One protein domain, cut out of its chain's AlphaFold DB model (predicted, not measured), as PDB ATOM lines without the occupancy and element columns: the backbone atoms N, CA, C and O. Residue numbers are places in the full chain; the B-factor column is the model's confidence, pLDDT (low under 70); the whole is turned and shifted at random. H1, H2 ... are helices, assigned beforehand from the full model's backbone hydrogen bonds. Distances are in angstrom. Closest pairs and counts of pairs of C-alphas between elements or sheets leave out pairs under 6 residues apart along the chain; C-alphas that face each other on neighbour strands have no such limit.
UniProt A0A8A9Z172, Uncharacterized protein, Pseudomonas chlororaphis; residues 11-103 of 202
ATOM      1  N   SER A  11      28.723  24.546  -0.078       94.81
ATOM      2  CA  SER A  11      28.552  26.000  -0.184       94.81
ATOM      3  C   SER A  11      27.150  26.501   0.167       94.81
ATOM      4  O   SER A  11      26.986  27.675   0.490       94.81
ATOM      5  N   SER A  12      26.142  25.623   0.153       95.00
ATOM      6  CA  SER A  12      24.768  25.942   0.568       95.00
ATOM      7  C   SER A  12      24.458  25.603   2.028       95.00
ATOM      8  O   SER A  12      23.396  25.980   2.518       95.00
ATOM      9  N   VAL A  13      25.366  24.912   2.725       96.19
ATOM     10  CA  VAL A  13      25.145  24.471   4.106       96.19
ATOM     11  C   VAL A  13      25.092  25.676   5.037       96.19
ATOM     12  O   VAL A  13      25.992  26.519   5.043       96.19
ATOM     13  N   THR A  14      24.061  25.735   5.874       96.25
ATOM     14  CA  THR A  14      23.869  26.825   6.829       96.25
ATOM     15  C   THR A  14      24.279  26.437   8.248       96.25
ATOM     16  O   THR A  14      24.686  25.315   8.564       96.25
ATOM     17  N   ARG A  15      24.180  27.403   9.165       96.38
ATOM     18  CA  ARG A  15      24.417  27.163  10.593       96.38
ATOM     19  C   ARG A  15      23.339  26.261  11.189       96.38
ATOM     20  O   ARG A  15      23.648  25.441  12.049       96.38
ATOM     21  N   GLU A  16      22.099  26.420  10.740       96.44
ATOM     22  CA  GLU A  16      20.945  25.630  11.163       96.44
ATOM     23  C   GLU A  16      21.112  24.159  10.771       96.44
ATOM     24  O   GLU A  16      20.827  23.292  11.594       96.44
ATOM     25  N   ASP A  17      21.667  23.873   9.588       96.56
ATOM     26  CA  ASP A  17      21.972  22.502   9.158       96.56
ATOM     27  C   ASP A  17      22.974  21.818  10.097       96.56
ATOM     28  O   ASP A  17      22.802  20.658  10.474       96.56
ATOM     29  N   VAL A  18      24.005  22.550  10.538       96.19
ATOM     30  CA  VAL A  18      24.978  22.040  11.518       96.19
ATOM     31  C   VAL A  18      24.314  21.789  12.870       96.19
ATOM     32  O   VAL A  18      24.537  20.747  13.483       96.19
ATOM     33  N   GLU A  19      23.497  22.723  13.355       95.12
ATOM     34  CA  GLU A  19      22.749  22.548  14.607       95.12
ATOM     35  C   GLU A  19      21.833  21.318  14.550       95.12
ATOM     36  O   GLU A  19      21.812  20.517  15.489       95.12
ATOM     37  N   LEU A  20      21.128  21.135  13.431       95.56
ATOM     38  CA  LEU A  20      20.240  20.002  13.201       95.56
ATOM     39  C   LEU A  20      21.016  18.685  13.145       95.56
ATOM     40  O   LEU A  20      20.651  17.735  13.838       95.56
ATOM     41  N   LEU A  21      22.130  18.645  12.407       95.50
ATOM     42  CA  LEU A  21      22.988  17.467  12.302       95.50
ATOM     43  C   LEU A  21      23.409  16.946  13.680       95.50
ATOM     44  O   LEU A  21      23.225  15.765  13.979       95.50
ATOM     45  N   TYR A  22      23.975  17.817  14.519       93.31
ATOM     46  CA  TYR A  22      24.463  17.415  15.840       93.31
ATOM     47  C   TYR A  22      23.339  17.113  16.831       93.31
ATOM     48  O   TYR A  22      23.603  16.471  17.838       93.31
ATOM     49  N   LYS A  23      22.105  17.552  16.566       93.12
ATOM     50  CA  LYS A  23      20.934  17.203  17.377       93.12
ATOM     51  C   LYS A  23      20.340  15.851  16.975       93.12
ATOM     52  O   LYS A  23      19.925  15.086  17.838       93.12
ATOM     53  N   GLU A  24      20.262  15.569  15.677       94.56
ATOM     54  CA  GLU A  24      19.524  14.413  15.154       94.56
ATOM     55  C   GLU A  24      20.405  13.185  14.918       94.56
ATOM     56  O   GLU A  24      19.943  12.056  15.079       94.56
ATOM     57  N   LYS A  25      21.677  13.381  14.552       92.69
ATOM     58  CA  LYS A  25      22.601  12.288  14.203       92.69
ATOM     59  C   LYS A  25      23.719  12.083  15.222       92.69
ATOM     60  O   LYS A  25      24.689  11.399  14.910       92.69
ATOM     61  N   GLU A  26      23.592  12.632  16.432       91.19
ATOM     62  CA  GLU A  26      24.626  12.590  17.480       91.19
ATOM     63  C   GLU A  26      25.206  11.180  17.681       91.19
ATOM     64  O   GLU A  26      26.404  10.962  17.503       91.19
ATOM     65  N   ARG A  27      24.345  10.199  17.975       93.38
ATOM     66  CA  ARG A  27      24.768   8.813  18.227       93.38
ATOM     67  C   ARG A  27      25.459   8.175  17.018       93.38
ATOM     68  O   ARG A  27      26.507   7.559  17.170       93.38
ATOM     69  N   HIS A  28      24.898   8.338  15.821       95.56
ATOM     70  CA  HIS A  28      25.444   7.722  14.605       95.56
ATOM     71  C   HIS A  28      26.780   8.354  14.201       95.56
ATOM     72  O   HIS A  28      27.702   7.648  13.797       95.56
ATOM     73  N   LEU A  29      26.927   9.670  14.388       95.00
ATOM     74  CA  LEU A  29      28.217  10.345  14.242       95.00
ATOM     75  C   LEU A  29      29.247   9.751  15.203       95.00
ATOM     76  O   LEU A  29      30.348   9.429  14.767       95.00
ATOM     77  N   HIS A  30      28.899   9.563  16.480       93.62
ATOM     78  CA  HIS A  30      29.809   8.974  17.468       93.62
ATOM     79  C   HIS A  30      30.291   7.586  17.049       93.62
ATOM     80  O   HIS A  30      31.497   7.343  17.026       93.62
ATOM     81  N   GLU A  31      29.361   6.721  16.643       95.44
ATOM     82  CA  GLU A  31      29.666   5.370  16.160       95.44
ATOM     83  C   GLU A  31      30.643   5.403  14.978       95.44
ATOM     84  O   GLU A  31      31.638   4.677  14.972       95.44
ATOM     85  N   LYS A  32      30.425   6.292  14.001       96.31
ATOM     86  CA  LYS A  32      31.323   6.421  12.842       96.31
ATOM     87  C   LYS A  32      32.674   7.016  13.191       96.31
ATOM     88  O   LYS A  32      33.683   6.614  12.616       96.31
ATOM     89  N   ILE A  33      32.721   7.953  14.127       94.31
ATOM     90  CA  ILE A  33      33.966   8.579  14.575       94.31
ATOM     91  C   ILE A  33      34.840   7.565  15.315       94.31
ATOM     92  O   ILE A  33      36.043   7.504  15.056       94.31
ATOM     93  N   ASP A  34      34.242   6.738  16.175       93.69
ATOM     94  CA  ASP A  34      34.947   5.651  16.855       93.69
ATOM     95  C   ASP A  34      35.384   4.560  15.866       93.69
ATOM     96  O   ASP A  34      36.548   4.162  15.883       93.69
ATOM     97  N   ALA A  35      34.520   4.161  14.925       96.38
ATOM     98  CA  ALA A  35      34.885   3.201  13.880       96.38
ATOM     99  C   ALA A  35      36.031   3.711  12.988       96.38
ATOM    100  O   ALA A  35      36.946   2.959  12.659       96.38
ATOM    101  N   THR A  36      36.030   5.001  12.632       95.56
ATOM    102  CA  THR A  36      37.114   5.615  11.846       95.56
ATOM    103  C   THR A  36      38.412   5.658  12.653       95.56
ATOM    104  O   THR A  36      39.476   5.339  12.128       95.56
ATOM    105  N   ARG A  37      38.354   5.995  13.945       93.56
ATOM    106  CA  ARG A  37      39.526   5.921  14.831       93.56
ATOM    107  C   ARG A  37      40.110   4.508  14.854       93.56
ATOM    108  O   ARG A  37      41.326   4.357  14.738       93.56
ATOM    109  N   ASP A  38      39.265   3.495  15.006       95.12
ATOM    110  CA  ASP A  38      39.700   2.099  15.068       95.12
ATOM    111  C   ASP A  38      40.258   1.628  13.716       95.12
ATOM    112  O   ASP A  38      41.280   0.941  13.680       95.12
ATOM    113  N   ALA A  39      39.683   2.095  12.602       96.12
ATOM    114  CA  ALA A  39      40.226   1.903  11.256       96.12
ATOM    115  C   ALA A  39      41.642   2.484  11.104       96.12
ATOM    116  O   ALA A  39      42.500   1.867  10.471       96.12
ATOM    117  N   TYR A  40      41.910   3.618  11.753       93.12
ATOM    118  CA  TYR A  40      43.242   4.204  11.892       93.12
ATOM    119  C   TYR A  40      44.032   3.650  13.085       93.12
ATOM    120  O   TYR A  40      44.938   4.323  13.561       93.12
ATOM    121  N   PHE A  41      43.732   2.452  13.594       92.00
ATOM    122  CA  PHE A  41      44.470   1.804  14.689       92.00
ATOM    123  C   PHE A  41      44.592   2.657  15.965       92.00
ATOM    124  O   PHE A  41      45.622   2.645  16.641       92.00
ATOM    125  N   GLY A  42      43.562   3.441  16.287       89.38
ATOM    126  CA  GLY A  42      43.554   4.306  17.468       89.38
ATOM    127  C   GLY A  42      44.163   5.693  17.247       89.38
ATOM    128  O   GLY A  42      44.114   6.521  18.158       89.38
ATOM    129  N   PHE A  43      44.725   5.983  16.068       89.62
ATOM    130  CA  PHE A  43      45.334   7.284  15.807       89.62
ATOM    131  C   PHE A  43      44.282   8.396  15.735       89.62
ATOM    132  O   PHE A  43      43.238   8.293  15.088       89.62
ATOM    133  N   ILE A  44      44.588   9.503  16.404       87.94
ATOM    134  CA  ILE A  44      43.761  10.705  16.442       87.94
ATOM    135  C   ILE A  44      44.474  11.787  15.640       87.94
ATOM    136  O   ILE A  44      45.646  12.065  15.886       87.94
ATOM    137  N   PHE A  45      43.757  12.425  14.715       89.06
ATOM    138  CA  PHE A  45      44.303  13.487  13.867       89.06
ATOM    139  C   PHE A  45      43.637  14.823  14.185       89.06
ATOM    140  O   PHE A  45      42.540  15.085  13.688       89.06
ATOM    141  N   PRO A  46      44.240  15.661  15.042       88.69
ATOM    142  CA  PRO A  46      43.675  16.954  15.375       88.69
ATOM    143  C   PRO A  46      43.585  17.905  14.189       88.69
ATOM    144  O   PRO A  46      44.539  18.025  13.427       88.69
ATOM    145  N   ILE A  47      42.502  18.676  14.140       89.12
ATOM    146  CA  ILE A  47      42.385  19.836  13.254       89.12
ATOM    147  C   ILE A  47      42.678  21.103  14.062       89.12
ATOM    148  O   ILE A  47      42.018  21.406  15.067       89.12
ATOM    149  N   ASN A  48      43.688  21.855  13.630       84.81
ATOM    150  CA  ASN A  48      43.986  23.185  14.160       84.81
ATOM    151  C   ASN A  48      43.240  24.275  13.355       84.81
ATOM    152  O   ASN A  48      42.498  23.978  12.428       84.81
ATOM    153  N   ARG A  49      43.384  25.554  13.724       83.38
ATOM    154  CA  ARG A  49      42.649  26.644  13.049       83.38
ATOM    155  C   ARG A  49      43.084  26.877  11.602       83.38
ATOM    156  O   ARG A  49      42.224  27.156  10.776       83.38
ATOM    157  N   SER A  50      44.386  26.790  11.328       84.38
ATOM    158  CA  SER A  50      44.936  26.938   9.975       84.38
ATOM    159  C   SER A  50      44.439  25.808   9.086       84.38
ATOM    160  O   SER A  50      43.986  26.043   7.975       84.38
ATOM    161  N   ASP A  51      44.464  24.595   9.631       88.00
ATOM    162  CA  ASP A  51      44.004  23.398   8.953       88.00
ATOM    163  C   ASP A  51      42.505  23.464   8.644       88.00
ATOM    164  O   ASP A  51      42.104  23.216   7.514       88.00
ATOM    165  N   LEU A  52      41.690  23.891   9.623       91.94
ATOM    166  CA  LEU A  52      40.249  24.090   9.451       91.94
ATOM    167  C   LEU A  52      39.940  25.087   8.330       91.94
ATOM    168  O   LEU A  52      39.043  24.822   7.545       91.94
ATOM    169  N   SER A  53      40.666  26.211   8.278       91.50
ATOM    170  CA  SER A  53      40.476  27.234   7.242       91.50
ATOM    171  C   SER A  53      40.712  26.653   5.853       91.50
ATOM    172  O   SER A  53      39.839  26.759   4.997       91.50
ATOM    173  N   ALA A  54      41.847  25.975   5.667       89.50
ATOM    174  CA  ALA A  54      42.217  25.398   4.382       89.50
ATOM    175  C   ALA A  54      41.224  24.330   3.910       89.50
ATOM    176  O   ALA A  54      40.810  24.352   2.761       89.50
ATOM    177  N   VAL A  55      40.777  23.417   4.786       92.44
ATOM    178  CA  VAL A  55      39.779  22.418   4.355       92.44
ATOM    179  C   VAL A  55      38.403  22.987   4.128       92.44
ATOM    180  O   VAL A  55      37.679  22.469   3.287       92.44
ATOM    181  N   SER A  56      38.003  24.006   4.887       93.75
ATOM    182  CA  SER A  56      36.717  24.644   4.631       93.75
ATOM    183  C   SER A  56      36.731  25.352   3.283       93.75
ATOM    184  O   SER A  56      35.790  25.197   2.521       93.75
ATOM    185  N   GLU A  57      37.830  26.032   2.952       94.12
ATOM    186  CA  GLU A  57      38.010  26.703   1.665       94.12
ATOM    187  C   GLU A  57      38.048  25.699   0.509       94.12
ATOM    188  O   GLU A  57      37.223  25.785  -0.399       94.12
ATOM    189  N   ALA A  58      38.895  24.672   0.603       94.19
ATOM    190  CA  ALA A  58      39.020  23.640  -0.424       94.19
ATOM    191  C   ALA A  58      37.718  22.845  -0.645       94.19
ATOM    192  O   ALA A  58      37.485  22.302  -1.724       94.19
ATOM    193  N   PHE A  59      36.837  22.760   0.355       95.12
ATOM    194  CA  PHE A  59      35.527  22.106   0.234       95.12
ATOM    195  C   PHE A  59      34.366  23.087   0.034       95.12
ATOM    196  O   PHE A  59      33.214  22.665   0.098       95.12
ATOM    197  N   GLU A  60      34.662  24.366  -0.214       95.31
ATOM    198  CA  GLU A  60      33.681  25.438  -0.429       95.31
ATOM    199  C   GLU A  60      32.667  25.584   0.719       95.31
ATOM    200  O   GLU A  60      31.543  26.041   0.527       95.31
ATOM    201  N   LEU A  61      33.049  25.194   1.934       95.88
ATOM    202  CA  LEU A  61      32.239  25.345   3.133       95.88
ATOM    203  C   LEU A  61      32.513  26.716   3.755       95.88
ATOM    204  O   LEU A  61      33.655  27.028   4.095       95.88
ATOM    205  N   ASP A  62      31.464  27.514   3.977       95.38
ATOM    206  CA  ASP A  62      31.604  28.819   4.631       95.38
ATOM    207  C   ASP A  62      32.387  28.696   5.950       95.38
ATOM    208  O   ASP A  62      32.101  27.862   6.818       95.38
ATOM    209  N   TYR A  63      33.386  29.562   6.132       94.25
ATOM    210  CA  TYR A  63      34.288  29.456   7.275       94.25
ATOM    211  C   TYR A  63      33.563  29.623   8.622       94.25
ATOM    212  O   TYR A  63      33.942  28.995   9.613       94.25
ATOM    213  N   LYS A  64      32.482  30.417   8.698       94.19
ATOM    214  CA  LYS A  64      31.691  30.553   9.936       94.19
ATOM    215  C   LYS A  64      30.898  29.278  10.227       94.19
ATOM    216  O   LYS A  64      30.681  28.967  11.404       94.19
ATOM    217  N   VAL A  65      30.485  28.542   9.196       95.56
ATOM    218  CA  VAL A  65      29.875  27.208   9.319       95.56
ATOM    219  C   VAL A  65      30.915  26.191   9.792       95.56
ATOM    220  O   VAL A  65      30.689  25.507  10.793       95.56
ATOM    221  N   ALA A  66      32.111  26.168   9.197       94.81
ATOM    222  CA  ALA A  66      33.221  25.330   9.664       94.81
ATOM    223  C   ALA A  66      33.618  25.626  11.126       94.81
ATOM    224  O   ALA A  66      33.853  24.710  11.923       94.81
ATOM    225  N   GLN A  67      33.620  26.897  11.538       94.50
ATOM    226  CA  GLN A  67      33.822  27.285  12.938       94.50
ATOM    227  C   GLN A  67      32.719  26.763  13.867       94.50
ATOM    228  O   GLN A  67      32.992  26.445  15.032       94.50
ATOM    229  N   LEU A  68      31.478  26.665  13.384       94.44
ATOM    230  CA  LEU A  68      30.383  26.085  14.153       94.44
ATOM    231  C   LEU A  68      30.561  24.573  14.320       94.44
ATOM    232  O   LEU A  68      30.456  24.100  15.454       94.44
ATOM    233  N   ILE A  69      30.939  23.849  13.257       93.62
ATOM    234  CA  ILE A  69      31.334  22.428  13.338       93.62
ATOM    235  C   ILE A  69      32.432  22.267  14.385       93.62
ATOM    236  O   ILE A  69      32.297  21.461  15.304       93.62
ATOM    237  N   TYR A  70      33.480  23.091  14.325       91.38
ATOM    238  CA  TYR A  70      34.568  23.080  15.303       91.38
ATOM    239  C   TYR A  70      34.067  23.294  16.739       91.38
ATOM    240  O   TYR A  70      34.444  22.551  17.648       91.38
ATOM    241  N   LYS A  71      33.196  24.285  16.971       90.69
ATOM    242  CA  LYS A  71      32.635  24.576  18.301       90.69
ATOM    243  C   LYS A  71      31.783  23.418  18.826       90.69
ATOM    244  O   LYS A  71      31.944  23.041  19.986       90.69
ATOM    245  N   LYS A  72      30.897  22.860  17.998       90.12
ATOM    246  CA  LYS A  72      30.031  21.726  18.360       90.12
ATOM    247  C   LYS A  72      30.849  20.475  18.635       90.12
ATOM    248  O   LYS A  72      30.723  19.886  19.706       90.12
ATOM    249  N   SER A  73      31.789  20.178  17.744       85.19
ATOM    250  CA  SER A  73      32.723  19.062  17.861       85.19
ATOM    251  C   SER A  73      33.513  19.080  19.157       85.19
ATOM    252  O   SER A  73      33.764  18.028  19.715       85.19
ATOM    253  N   LYS A  74      33.897  20.241  19.693       83.75
ATOM    254  CA  LYS A  74      34.614  20.302  20.980       83.75
ATOM    255  C   LYS A  74      33.801  19.819  22.178       83.75
ATOM    256  O   LYS A  74      34.383  19.302  23.130       83.75
ATOM    257  N   ASN A  75      32.490  20.032  22.149       81.81
ATOM    258  CA  ASN A  75      31.587  19.589  23.209       81.81
ATOM    259  C   ASN A  75      31.158  18.136  23.001       81.81
ATOM    260  O   ASN A  75      30.975  17.412  23.970       81.81
ATOM    261  N   PHE A  76      31.044  17.739  21.737       80.38
ATOM    262  CA  PHE A  76      30.690  16.398  21.293       80.38
ATOM    263  C   PHE A  76      31.864  15.407  21.402       80.38
ATOM    264  O   PHE A  76      31.674  14.238  21.683       80.38
ATOM    265  N   SER A  77      33.102  15.850  21.194       79.38
ATOM    266  CA  SER A  77      34.265  14.972  21.031       79.38
ATOM    267  C   SER A  77      34.512  14.083  22.252       79.38
ATOM    268  O   SER A  77      34.683  14.560  23.380       79.38
ATOM    269  N   THR A  78      34.626  12.780  21.993       74.38
ATOM    270  CA  THR A  78      35.096  11.775  22.956       74.38
ATOM    271  C   THR A  78      36.605  11.891  23.211       74.38
ATOM    272  O   THR A  78      37.114  11.362  24.198       74.38
ATOM    273  N   PHE A  79      37.329  12.653  22.382       78.00
ATOM    274  CA  PHE A  79      38.770  12.872  22.488       78.00
ATOM    275  C   PHE A  79      39.083  14.038  23.424       78.00
ATOM    276  O   PHE A  79      39.217  15.197  23.010       78.00
ATOM    277  N   LYS A  80      39.212  13.724  24.714       78.56
ATOM    278  CA  LYS A  80      39.594  14.690  25.746       78.56
ATOM    279  C   LYS A  80      41.083  14.589  26.038       78.56
ATOM    280  O   LYS A  80      41.568  13.579  26.536       78.56
ATOM    281  N   VAL A  81      41.804  15.669  25.756       76.00
ATOM    282  CA  VAL A  81      43.195  15.811  26.193       76.00
ATOM    283  C   VAL A  81      43.196  15.982  27.718       76.00
ATOM    284  O   VAL A  81      42.473  16.858  28.207       76.00
ATOM    285  N   PRO A  82      43.990  15.202  28.477       79.00
ATOM    286  CA  PRO A  82      44.097  15.369  29.922       79.00
ATOM    287  C   PRO A  82      44.376  16.827  30.307       79.00
ATOM    288  O   PRO A  82      45.191  17.507  29.685       79.00
ATOM    289  N   GLY A  83      43.650  17.334  31.305       79.75
ATOM    290  CA  GLY A  83      43.765  18.725  31.755       79.75
ATOM    291  C   GLY A  83      43.070  19.770  30.870       79.75
ATOM    292  O   GLY A  83      43.075  20.949  31.221       79.75
ATOM    293  N   ARG A  84      42.427  19.391  29.753       77.88
ATOM    294  CA  ARG A  84      41.590  20.310  28.961       77.88
ATOM    295  C   ARG A  84      40.109  20.125  29.264       77.88
ATOM    296  O   ARG A  84      39.589  19.016  29.264       77.88
ATOM    297  N   LYS A  85      39.412  21.252  29.449       71.94
ATOM    298  CA  LYS A  85      37.960  21.289  29.699       71.94
ATOM    299  C   LYS A  85      37.132  20.791  28.507       71.94
ATOM    300  O   LYS A  85      36.074  20.209  28.706       71.94
ATOM    301  N   PHE A  86      37.600  21.043  27.285       73.81
ATOM    302  CA  PHE A  86      36.888  20.714  26.050       73.81
ATOM    303  C   PHE A  86      37.644  19.660  25.246       73.81
ATOM    304  O   PHE A  86      38.879  19.635  25.267       73.81
ATOM    305  N   GLY A  87      36.896  18.836  24.511       79.44
ATOM    306  CA  GLY A  87      37.461  17.887  23.565       79.44
ATOM    307  C   GLY A  87      38.132  18.583  22.379       79.44
ATOM    308  O   GLY A  87      38.111  19.813  22.238       79.44
ATOM    309  N   GLN A  88      38.765  17.790  21.523       85.56
ATOM    310  CA  GLN A  88      39.466  18.271  20.334       85.56
ATOM    311  C   GLN A  88      38.677  17.926  19.065       85.56
ATOM    312  O   GLN A  88      38.138  16.826  18.961       85.56
ATOM    313  N   LEU A  89      38.614  18.859  18.103       90.38
ATOM    314  CA  LEU A  89      38.165  18.533  16.745       90.38
ATOM    315  C   LEU A  89      39.231  17.664  16.075       90.38
ATOM    316  O   LEU A  89      40.423  17.974  16.152       90.38
ATOM    317  N   THR A  90      38.789  16.621  15.387       92.44
ATOM    318  CA  THR A  90      39.645  15.690  14.657       92.44
ATOM    319  C   THR A  90      39.147  15.530  13.224       92.44
ATOM    320  O   THR A  90      37.981  15.817  12.946       92.44
ATOM    321  N   ASN A  91      40.009  15.045  12.326       92.38
ATOM    322  CA  ASN A  91      39.617  14.712  10.952       92.38
ATOM    323  C   ASN A  91      38.467  13.695  10.924       92.38
ATOM    324  O   ASN A  91      37.569  13.834  10.106       92.38
ATOM    325  N   HIS A  92      38.432  12.759  11.879       94.06
ATOM    326  CA  HIS A  92      37.341  11.793  12.064       94.06
ATOM    327  C   HIS A  92      35.987  12.485  12.234       94.06
ATOM    328  O   HIS A  92      35.027  12.164  11.539       94.06
ATOM    329  N   ILE A  93      35.931  13.476  13.133       94.75
ATOM    330  CA  ILE A  93      34.709  14.239  13.402       94.75
ATOM    331  C   ILE A  93      34.352  15.101  12.192       94.75
ATOM    332  O   ILE A  93      33.221  15.061  11.722       94.75
ATOM    333  N   TYR A  94      35.321  15.860  11.672       95.06
ATOM    334  CA  TYR A  94      35.083  16.779  10.562       95.06
ATOM    335  C   TYR A  94      34.614  16.049   9.301       95.06
ATOM    336  O   TYR A  94      33.603  16.437   8.728       95.06
ATOM    337  N   GLY A  95      35.286  14.963   8.912       95.75
ATOM    338  CA  GLY A  95      34.927  14.167   7.741       95.75
ATOM    339  C   GLY A  95      33.521  13.574   7.842       95.75
ATOM    340  O   GLY A  95      32.728  13.727   6.915       95.75
ATOM    341  N   ALA A  96      33.176  12.963   8.982       96.62
ATOM    342  CA  ALA A  96      31.835  12.414   9.197       96.62
ATOM    343  C   ALA A  96      30.753  13.507   9.161       96.62
ATOM    344  O   ALA A  96      29.694  13.320   8.560       96.62
ATOM    345  N   SER A  97      31.023  14.669   9.766       96.31
ATOM    346  CA  SER A  97      30.104  15.808   9.724       96.31
ATOM    347  C   SER A  97      29.921  16.342   8.308       96.31
ATOM    348  O   SER A  97      28.787  16.547   7.890       96.31
ATOM    349  N   VAL A  98      31.007  16.514   7.557       96.25
ATOM    350  CA  VAL A  98      30.961  16.986   6.168       96.25
ATOM    351  C   VAL A  98      30.159  16.028   5.289       96.25
ATOM    352  O   VAL A  98      29.264  16.486   4.582       96.25
ATOM    353  N   LEU A  99      30.389  14.713   5.381       97.62
ATOM    354  CA  LEU A  99      29.593  13.730   4.639       97.62
ATOM    355  C   LEU A  99      28.097  13.869   4.963       97.62
ATOM    356  O   LEU A  99      27.263  13.954   4.063       97.62
ATOM    357  N   ALA A 100      27.751  13.940   6.248       96.62
ATOM    358  CA  ALA A 100      26.358  14.031   6.667       96.62
ATOM    359  C   ALA A 100      25.681  15.350   6.245       96.62
ATOM    360  O   ALA A 100      24.495  15.327   5.911       96.62
ATOM    361  N   LEU A 101      26.414  16.472   6.234       96.44
ATOM    362  CA  LEU A 101      25.915  17.783   5.784       96.44
ATOM    363  C   LEU A 101      25.622  17.820   4.283       96.44
ATOM    364  O   LEU A 101      24.753  18.570   3.854       96.44
ATOM    365  N   ARG A 102      26.260  16.951   3.493       94.94
ATOM    366  CA  ARG A 102      25.930  16.749   2.073       94.94
ATOM    367  C   ARG A 102      24.629  15.970   1.854       94.94
ATOM    368  O   ARG A 102      24.292  15.633   0.723       94.94
ATOM    369  N   GLY A 103      23.929  15.608   2.930       93.69
ATOM    370  CA  GLY A 103      22.748  14.749   2.875       93.69
ATOM    371  C   GLY A 103      23.071  13.275   2.609       93.69
ATOM    372  O   GLY A 103      22.152  12.482   2.408       93.69
TER     373      GLY A 103
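What this domain is: This is residues 11 to 103 of the 202 residues of an uncharacterized protein of Pseudomonas chlororaphis (UniProt A0A8A9Z172). Five helices make a compact cluster with H5 at its core: H1, H2 and H4 pack on H5, and H3 packs on H4. H1 and H4 run side by side, the chain turns a corner from H1 into H2, and a long loop, residues 77 to 90, leads from H4 back to H5. The printed part has 93 residues with five named helices, H1 to H5 in order, and no named strand, an all-helix class. The radius of gyration of the C-alphas is 12.5 A, and the spans are 34 by 28 by 25 A.

Where its parts are: Find C-alpha 15 at (24.417, 27.163, 10.593); from there H1 runs 14.4 A to residue 24. H2, residues 26 to 39, is 19.9 A long. H3, residues 49 to 58, measures 14.3 A. Look for C-alpha 63 at (34.288, 29.456, 7.275), where H4 begins its 19.5 A to residue 76. H5, residues 91 to 101, covers 15.0 A and ends at C-alpha 101, (25.915, 17.783, 5.784).

How they stand to each other: Begin at the hubs, H4 and H5, which touch three helices each. They touch each other through residues 69 to 73 of H4 alone, closest at the C-alphas of Ser 73 and Ile 93, 6.9 A, at a steep tilt of 63 degrees, opposite ways. H2 touches H5 at Ile 33 and His 92, closest C-alphas 5.3 A apart, at a steep tilt of 44 degrees, opposite ways. H1 touches H5 about perpendicular, at 78 degrees, with the C-alphas of Asp 17 and Leu 101 closest at 7.0 A. H1 touches H4 at a shallow tilt of 24 degrees, the same way; the closest C-alphas, of Arg 15 and Val 65, are 5.6 A apart. H3 touches residues 63 to 67 of H4 alone, closest at the C-alphas of Ser 56 and Tyr 63, 6.0 A. H1 and H3 are apart. Every O i to N i+4 pair is within hydrogen-bond range in H1, H2, H3 and H5, and 9 of 10 are in H4.

The domain as a whole: The C-alphas farthest apart, of Ser 12 and Gly 83, are 37.2 A apart. The printed part has no cut, and the link from H4 to H5 is long. Mean pLDDT of the printed part is 91.0, and no printed residue is under 70.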